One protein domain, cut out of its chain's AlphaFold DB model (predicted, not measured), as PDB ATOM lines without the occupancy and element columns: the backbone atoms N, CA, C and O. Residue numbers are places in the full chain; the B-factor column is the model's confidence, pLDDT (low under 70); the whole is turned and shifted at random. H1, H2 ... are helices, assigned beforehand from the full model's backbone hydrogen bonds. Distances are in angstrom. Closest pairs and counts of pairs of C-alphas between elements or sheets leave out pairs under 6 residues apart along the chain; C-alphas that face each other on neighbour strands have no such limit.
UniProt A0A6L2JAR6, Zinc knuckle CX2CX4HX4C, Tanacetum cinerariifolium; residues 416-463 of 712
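Overview. This is residues 416 to 463 of the 712 residues of the protein "Zinc knuckle CX2CX4HX4C" of Tanacetum cinerariifolium (UniProt A0A6L2JAR6). Three of the four helices make an arch: H2, the longest, is one limb, short H3 sits at the bend, and H4 comes back as the other limb. Short H1 lies over the gap between the two limbs, on one side of the arch, and no two of the helices clearly touch. The printed part has 48 residues with four named helices, in the order H1, H2, H3, H4, and no named strand; the class is all helix. The whole is compact, with a radius of gyration of the C-alphas of 10.1 A, and the C-alphas span 27 by 20 by 19 A along their three main axes.

Along the chain. H2 is residues 428 to 439, 16.6 A from first to last C-alpha; C-alpha 428 is at (189.941, 164.523, 259.305). H4 is residues 452 to 461, 14.0 A long, and ends with C-alpha 461 at (195.541, 162.924, 247.815). H3 is residues 444 to 447, with 5.1 A from first to last C-alpha. H1 is residues 417 to 421, 6.1 A in length, beginning with C-alpha 417 at (193.586, 170.430, 247.815).

Arrangement. H2 and H3 are close but not clearly touching; their closest C-alphas are those of Ile 438 and Glu 444, 7.3 A apart. H3 and H4 are also close but not clearly touching, with the closest C-alphas, those of Leu 447 and His 455, 6.3 A apart. H2 and H4 are apart. H1 and H4 are close but not clearly touching; the closest C-alphas are those of Val 417 and Val 458, at 6.7 A. H1 and H2 are near each other, with 7 pairs of C-alphas within 10 A. H1 and H3 are only just apart, the closest C-alphas being at 8.0 A. In H1, H2 and H4 every O i to N i+4 pair is within hydrogen-bond range; H3 is too short for such a pair, and its one O i to N i+3 pair is within range.

Size, cuts and confidence. The two C-alphas farthest apart are those of Thr 427 and Thr 451, 27.4 A. The printed part runs from residue 416 to 463 with no cut. The links from H2 to H3 and from H3 to H4 are tight, with 4 residues each, and the link from H1 to H2 is short, with 6 residues. The mean pLDDT of the printed part is 75.5; 11 residues are under 70, namely 426 to 429, 431 to 432, 457 and 460 to 463.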
ATOM      1  N   ASP A 416     197.646 171.985 246.380       72.69
ATOM      2  CA  ASP A 416     196.884 172.400 247.555       72.69
ATOM      3  C   ASP A 416     195.402 172.053 247.339       72.69
ATOM      4  O   ASP A 416     194.666 172.764 246.648       72.69
ATOM      5  N   VAL A 417     194.969 170.922 247.902       74.88
ATOM      6  CA  VAL A 417     193.586 170.430 247.815       74.88
ATOM      7  C   VAL A 417     192.609 171.415 248.472       74.88
ATOM      8  O   VAL A 417     191.533 171.658 247.924       74.88
ATOM      9  N   ALA A 418     192.989 172.047 249.588       77.50
ATOM     10  CA  ALA A 418     192.142 173.009 250.292       77.50
ATOM     11  C   ALA A 418     191.894 174.261 249.433       77.50
ATOM     12  O   ALA A 418     190.746 174.671 249.250       77.50
ATOM     13  N   ALA A 419     192.937 174.820 248.809       79.19
ATOM     14  CA  ALA A 419     192.798 175.932 247.867       79.19
ATOM     15  C   ALA A 419     192.087 175.530 246.559       79.19
ATOM     16  O   ALA A 419     191.312 176.322 246.016       79.19
ATOM     17  N   THR A 420     192.311 174.306 246.066       82.38
ATOM     18  CA  THR A 420     191.720 173.792 244.814       82.38
ATOM     19  C   THR A 420     190.200 173.664 244.910       82.38
ATOM     20  O   THR A 420     189.491 174.120 244.013       82.38
ATOM     21  N   PHE A 421     189.687 173.106 246.012       83.25
ATOM     22  CA  PHE A 421     188.244 172.990 246.265       83.25
ATOM     23  C   PHE A 421     187.660 174.186 247.037       83.25
ATOM     24  O   PHE A 421     186.443 174.284 247.184       83.25
ATOM     25  N   ARG A 422     188.511 175.117 247.492       80.88
ATOM     26  CA  ARG A 422     188.174 176.280 248.337       80.88
ATOM     27  C   ARG A 422     187.483 175.912 249.657       80.88
ATOM     28  O   ARG A 422     186.669 176.685 250.161       80.88
ATOM     29  N   VAL A 423     187.824 174.755 250.225       78.81
ATOM     30  CA  VAL A 423     187.318 174.298 251.527       78.81
ATOM     31  C   VAL A 423     188.436 174.309 252.573       78.81
ATOM     32  O   VAL A 423     189.560 173.910 252.262       78.81
ATOM     33  N   PRO A 424     188.169 174.746 253.816       73.06
ATOM     34  CA  PRO A 424     189.125 174.601 254.903       73.06
ATOM     35  C   PRO A 424     189.212 173.123 255.297       73.06
ATOM     36  O   PRO A 424     188.296 172.580 255.902       73.06
ATOM     37  N   LEU A 425     190.324 172.472 254.961       71.00
ATOM     38  CA  LEU A 425     190.673 171.164 255.509       71.00
ATOM     39  C   LEU A 425     191.480 171.404 256.788       71.00
ATOM     40  O   LEU A 425     192.676 171.677 256.701       71.00
ATOM     41  N   THR A 426     190.840 171.364 257.960       66.12
ATOM     42  CA  THR A 426     191.518 171.546 259.262       66.12
ATOM     43  C   THR A 426     191.447 170.303 260.147       66.12
ATOM     44  O   THR A 426     192.275 170.142 261.042       66.12
ATOM     45  N   THR A 427     190.512 169.396 259.868       61.03
ATOM     46  CA  THR A 427     190.288 168.128 260.568       61.03
ATOM     47  C   THR A 427     190.177 166.958 259.582       61.03
ATOM     48  O   THR A 427     189.981 167.139 258.378       61.03
ATOM     49  N   LEU A 428     190.240 165.724 260.096       56.97
ATOM     50  CA  LEU A 428     189.941 164.523 259.305       56.97
ATOM     51  C   LEU A 428     188.470 164.493 258.830       56.97
ATOM     52  O   LEU A 428     188.176 163.942 257.769       56.97
ATOM     53  N   GLY A 429     187.558 165.131 259.575       65.44
ATOM     54  CA  GLY A 429     186.141 165.246 259.224       65.44
ATOM     55  C   GLY A 429     185.891 166.112 257.988       65.44
ATOM     56  O   GLY A 429     185.087 165.735 257.139       65.44
ATOM     57  N   ASP A 430     186.620 167.219 257.822       72.19
ATOM     58  CA  ASP A 430     186.473 168.089 256.642       72.19
ATOM     59  C   ASP A 430     186.881 167.366 255.350       72.19
ATOM     60  O   ASP A 430     186.268 167.548 254.297       72.19
ATOM     61  N   LEU A 431     187.894 166.495 255.435       69.88
ATOM     62  CA  LEU A 431     188.325 165.654 254.320       69.88
ATOM     63  C   LEU A 431     187.290 164.571 253.988       69.88
ATOM     64  O   LEU A 431     187.060 164.282 252.815       69.88
ATOM     65  N   ASP A 432     186.662 163.981 255.004       68.00
ATOM     66  CA  ASP A 432     185.590 162.993 254.853       68.00
ATOM     67  C   ASP A 432     184.360 163.621 254.162       68.00
ATOM     68  O   ASP A 432     183.831 163.060 253.198       68.00
ATOM     69  N   VAL A 433     183.995 164.851 254.553       79.62
ATOM     70  CA  VAL A 433     182.964 165.675 253.893       79.62
ATOM     71  C   VAL A 433     183.351 166.025 252.453       79.62
ATOM     72  O   VAL A 433     182.551 165.791 251.548       79.62
ATOM     73  N   LEU A 434     184.574 166.508 252.193       81.81
ATOM     74  CA  LEU A 434     185.031 166.798 250.825       81.81
ATOM     75  C   LEU A 434     185.013 165.539 249.940       81.81
ATOM     76  O   LEU A 434     184.577 165.583 248.791       81.81
ATOM     77  N   THR A 435     185.438 164.398 250.483       77.19
ATOM     78  CA  THR A 435     185.445 163.109 249.776       77.19
ATOM     79  C   THR A 435     184.024 162.663 249.420       77.19
ATOM     80  O   THR A 435     183.793 162.162 248.316       77.19
ATOM     81  N   LYS A 436     183.053 162.872 250.317       80.25
ATOM     82  CA  LYS A 436     181.622 162.644 250.053       80.25
ATOM     83  C   LYS A 436     181.078 163.585 248.986       80.25
ATOM     84  O   LYS A 436     180.388 163.128 248.080       80.25
ATOM     85  N   ASP A 437     181.429 164.862 249.048       83.75
ATOM     86  CA  ASP A 437     180.951 165.879 248.114       83.75
ATOM     87  C   ASP A 437     181.496 165.672 246.691       83.75
ATOM     88  O   ASP A 437     180.756 165.829 245.716       83.75
ATOM     89  N   ILE A 438     182.739 165.203 246.568       82.38
ATOM     90  CA  ILE A 438     183.335 164.758 245.300       82.38
ATOM     91  C   ILE A 438     182.644 163.490 244.775       82.38
ATOM     92  O   ILE A 438     182.230 163.467 243.617       82.38
ATOM     93  N   LYS A 439     182.441 162.462 245.616       78.06
ATOM     94  CA  LYS A 439     181.703 161.234 245.238       78.06
ATOM     95  C   LYS A 439     180.237 161.498 244.866       78.06
ATOM     96  O   LYS A 439     179.663 160.740 244.093       78.06
ATOM     97  N   ALA A 440     179.638 162.561 245.402       83.88
ATOM     98  CA  ALA A 440     178.290 163.029 245.078       83.88
ATOM     99  C   ALA A 440     178.231 163.936 243.829       83.88
ATOM    100  O   ALA A 440     177.196 164.547 243.569       83.88
ATOM    101  N   GLY A 441     179.332 164.066 243.079       84.00
ATOM    102  CA  GLY A 441     179.394 164.800 241.813       84.00
ATOM    103  C   GLY A 441     179.417 166.330 241.938       84.00
ATOM    104  O   GLY A 441     179.529 167.022 240.927       84.00
ATOM    105  N   LYS A 442     179.381 166.898 243.156       86.50
ATOM    106  CA  LYS A 442     179.286 168.360 243.387       86.50
ATOM    107  C   LYS A 442     180.463 169.164 242.822       86.50
ATOM    108  O   LYS A 442     180.378 170.384 242.709       86.50
ATOM    109  N   HIS A 443     181.556 168.486 242.481       85.06
ATOM    110  CA  HIS A 443     182.765 169.075 241.918       85.06
ATOM    111  C   HIS A 443     183.150 168.491 240.544       85.06
ATOM    112  O   HIS A 443     184.281 168.697 240.111       85.06
ATOM    113  N   GLU A 444     182.247 167.799 239.831       82.62
ATOM    114  CA  GLU A 444     182.538 167.250 238.489       82.62
ATOM    115  C   GLU A 444     182.985 168.328 237.490       82.62
ATOM    116  O   GLU A 444     183.979 168.137 236.792       82.62
ATOM    117  N   GLU A 445     182.337 169.500 237.479       83.62
ATOM    118  CA  GLU A 445     182.781 170.634 236.652       83.62
ATOM    119  C   GLU A 445     184.197 171.103 237.018       83.62
ATOM    120  O   GLU A 445     184.961 171.491 236.134       83.62
ATOM    121  N   LEU A 446     184.574 171.046 238.305       82.44
ATOM    122  CA  LEU A 446     185.915 171.436 238.746       82.44
ATOM    123  C   LEU A 446     186.967 170.398 238.353       82.44
ATOM    124  O   LEU A 446     188.046 170.759 237.895       82.44
ATOM    125  N   LEU A 447     186.650 169.115 238.503       81.44
ATOM    126  CA  LEU A 447     187.518 168.012 238.096       81.44
ATOM    127  C   LEU A 447     187.710 167.981 236.569       81.44
ATOM    128  O   LEU A 447     188.823 167.756 236.101       81.44
ATOM    129  N   SER A 448     186.670 168.300 235.792       82.06
ATOM    130  CA  SER A 448     186.707 168.302 234.323       82.06
ATOM    131  C   SER A 448     187.566 169.409 233.690       82.06
ATOM    132  O   SER A 448     187.860 169.299 232.497       82.06
ATOM    133  N   TRP A 449     187.969 170.465 234.416       81.00
ATOM    134  CA  TRP A 449     188.938 171.450 233.892       81.00
ATOM    135  C   TRP A 449     190.389 171.148 234.284       81.00
ATOM    136  O   TRP A 449     191.307 171.781 233.756       81.00
ATOM    137  N   MET A 450     190.627 170.189 235.183       81.56
ATOM    138  CA  MET A 450     191.981 169.812 235.588       81.56
ATOM    139  C   MET A 450     192.709 169.064 234.464       81.56
ATOM    140  O   MET A 450     192.107 168.328 233.686       81.56
ATOM    141  N   THR A 451     194.036 169.209 234.400       82.69
ATOM    142  CA  THR A 451     194.859 168.289 233.600       82.69
ATOM    143  C   THR A 451     194.842 166.906 234.243       82.69
ATOM    144  O   THR A 451     194.694 166.801 235.462       82.69
ATOM    145  N   ASN A 452     195.031 165.847 233.451       77.06
ATOM    146  CA  ASN A 452     195.010 164.463 233.942       77.06
ATOM    147  C   ASN A 452     195.939 164.253 235.150       77.06
ATOM    148  O   ASN A 452     195.558 163.573 236.094       77.06
ATOM    149  N   ASP A 453     197.114 164.883 235.153       72.62
ATOM    150  CA  ASP A 453     198.116 164.772 236.223       72.62
ATOM    151  C   ASP A 453     197.633 165.436 237.521       72.62
ATOM    152  O   ASP A 453     197.797 164.885 238.605       72.62
ATOM    153  N   LYS A 454     196.957 166.591 237.416       74.38
ATOM    154  CA  LYS A 454     196.330 167.264 238.564       74.38
ATOM    155  C   LYS A 454     195.110 166.506 239.067       74.38
ATOM    156  O   LYS A 454     194.952 166.373 240.273       74.38
ATOM    157  N   HIS A 455     194.276 165.990 238.166       75.25
ATOM    158  CA  HIS A 455     193.141 165.145 238.526       75.25
ATOM    159  C   HIS A 455     193.616 163.876 239.247       75.25
ATOM    160  O   HIS A 455     193.038 163.491 240.261       75.25
ATOM    161  N   LEU A 456     194.691 163.245 238.764       70.19
ATOM    162  CA  LEU A 456     195.301 162.079 239.397       70.19
ATOM    163  C   LEU A 456     195.889 162.431 240.771       70.19
ATOM    164  O   LEU A 456     195.548 161.763 241.735       70.19
ATOM    165  N   ALA A 457     196.678 163.504 240.889       68.81
ATOM    166  CA  ALA A 457     197.247 163.946 242.167       68.81
ATOM    167  C   ALA A 457     196.174 164.362 243.197       68.81
ATOM    168  O   ALA A 457     196.322 164.102 244.388       68.81
ATOM    169  N   VAL A 458     195.066 164.966 242.750       72.50
ATOM    170  CA  VAL A 458     193.893 165.249 243.594       72.50
ATOM    171  C   VAL A 458     193.238 163.957 244.070       72.50
ATOM    172  O   VAL A 458     192.981 163.817 245.263       72.50
ATOM    173  N   MET A 459     192.978 163.013 243.162       70.06
ATOM    174  CA  MET A 459     192.355 161.737 243.520       70.06
ATOM    175  C   MET A 459     193.257 160.903 244.433       70.06
ATOM    176  O   MET A 459     192.748 160.337 245.388       70.06
ATOM    177  N   ASP A 460     194.572 160.894 244.210       62.84
ATOM    178  CA  ASP A 460     195.570 160.240 245.067       62.84
ATOM    179  C   ASP A 460     195.641 160.883 246.462       62.84
ATOM    180  O   ASP A 460     195.553 160.205 247.488       62.84
ATOM    181  N   ALA A 461     195.637 162.218 246.539       63.91
ATOM    182  CA  ALA A 461     195.541 162.924 247.815       63.91
ATOM    183  C   ALA A 461     194.241 162.612 248.592       63.91
ATOM    184  O   ALA A 461     194.240 162.747 249.825       63.91
ATOM    185  N   LEU A 462     193.188 162.168 247.891       64.19
ATOM    186  CA  LEU A 462     191.867 161.769 248.391       64.19
ATOM    187  C   LEU A 462     191.642 160.241 248.458       64.19
ATOM    188  O   LEU A 462     190.577 159.819 248.922       64.19
ATOM    189  N   VAL A 463     192.609 159.404 248.046       56.94
ATOM    190  CA  VAL A 463     192.572 157.944 248.260       56.94
ATOM    191  C   VAL A 463     192.329 157.715 249.756       56.94
ATOM    192  O   VAL A 463     192.954 158.395 250.578       56.94
TER     193      VAL A 463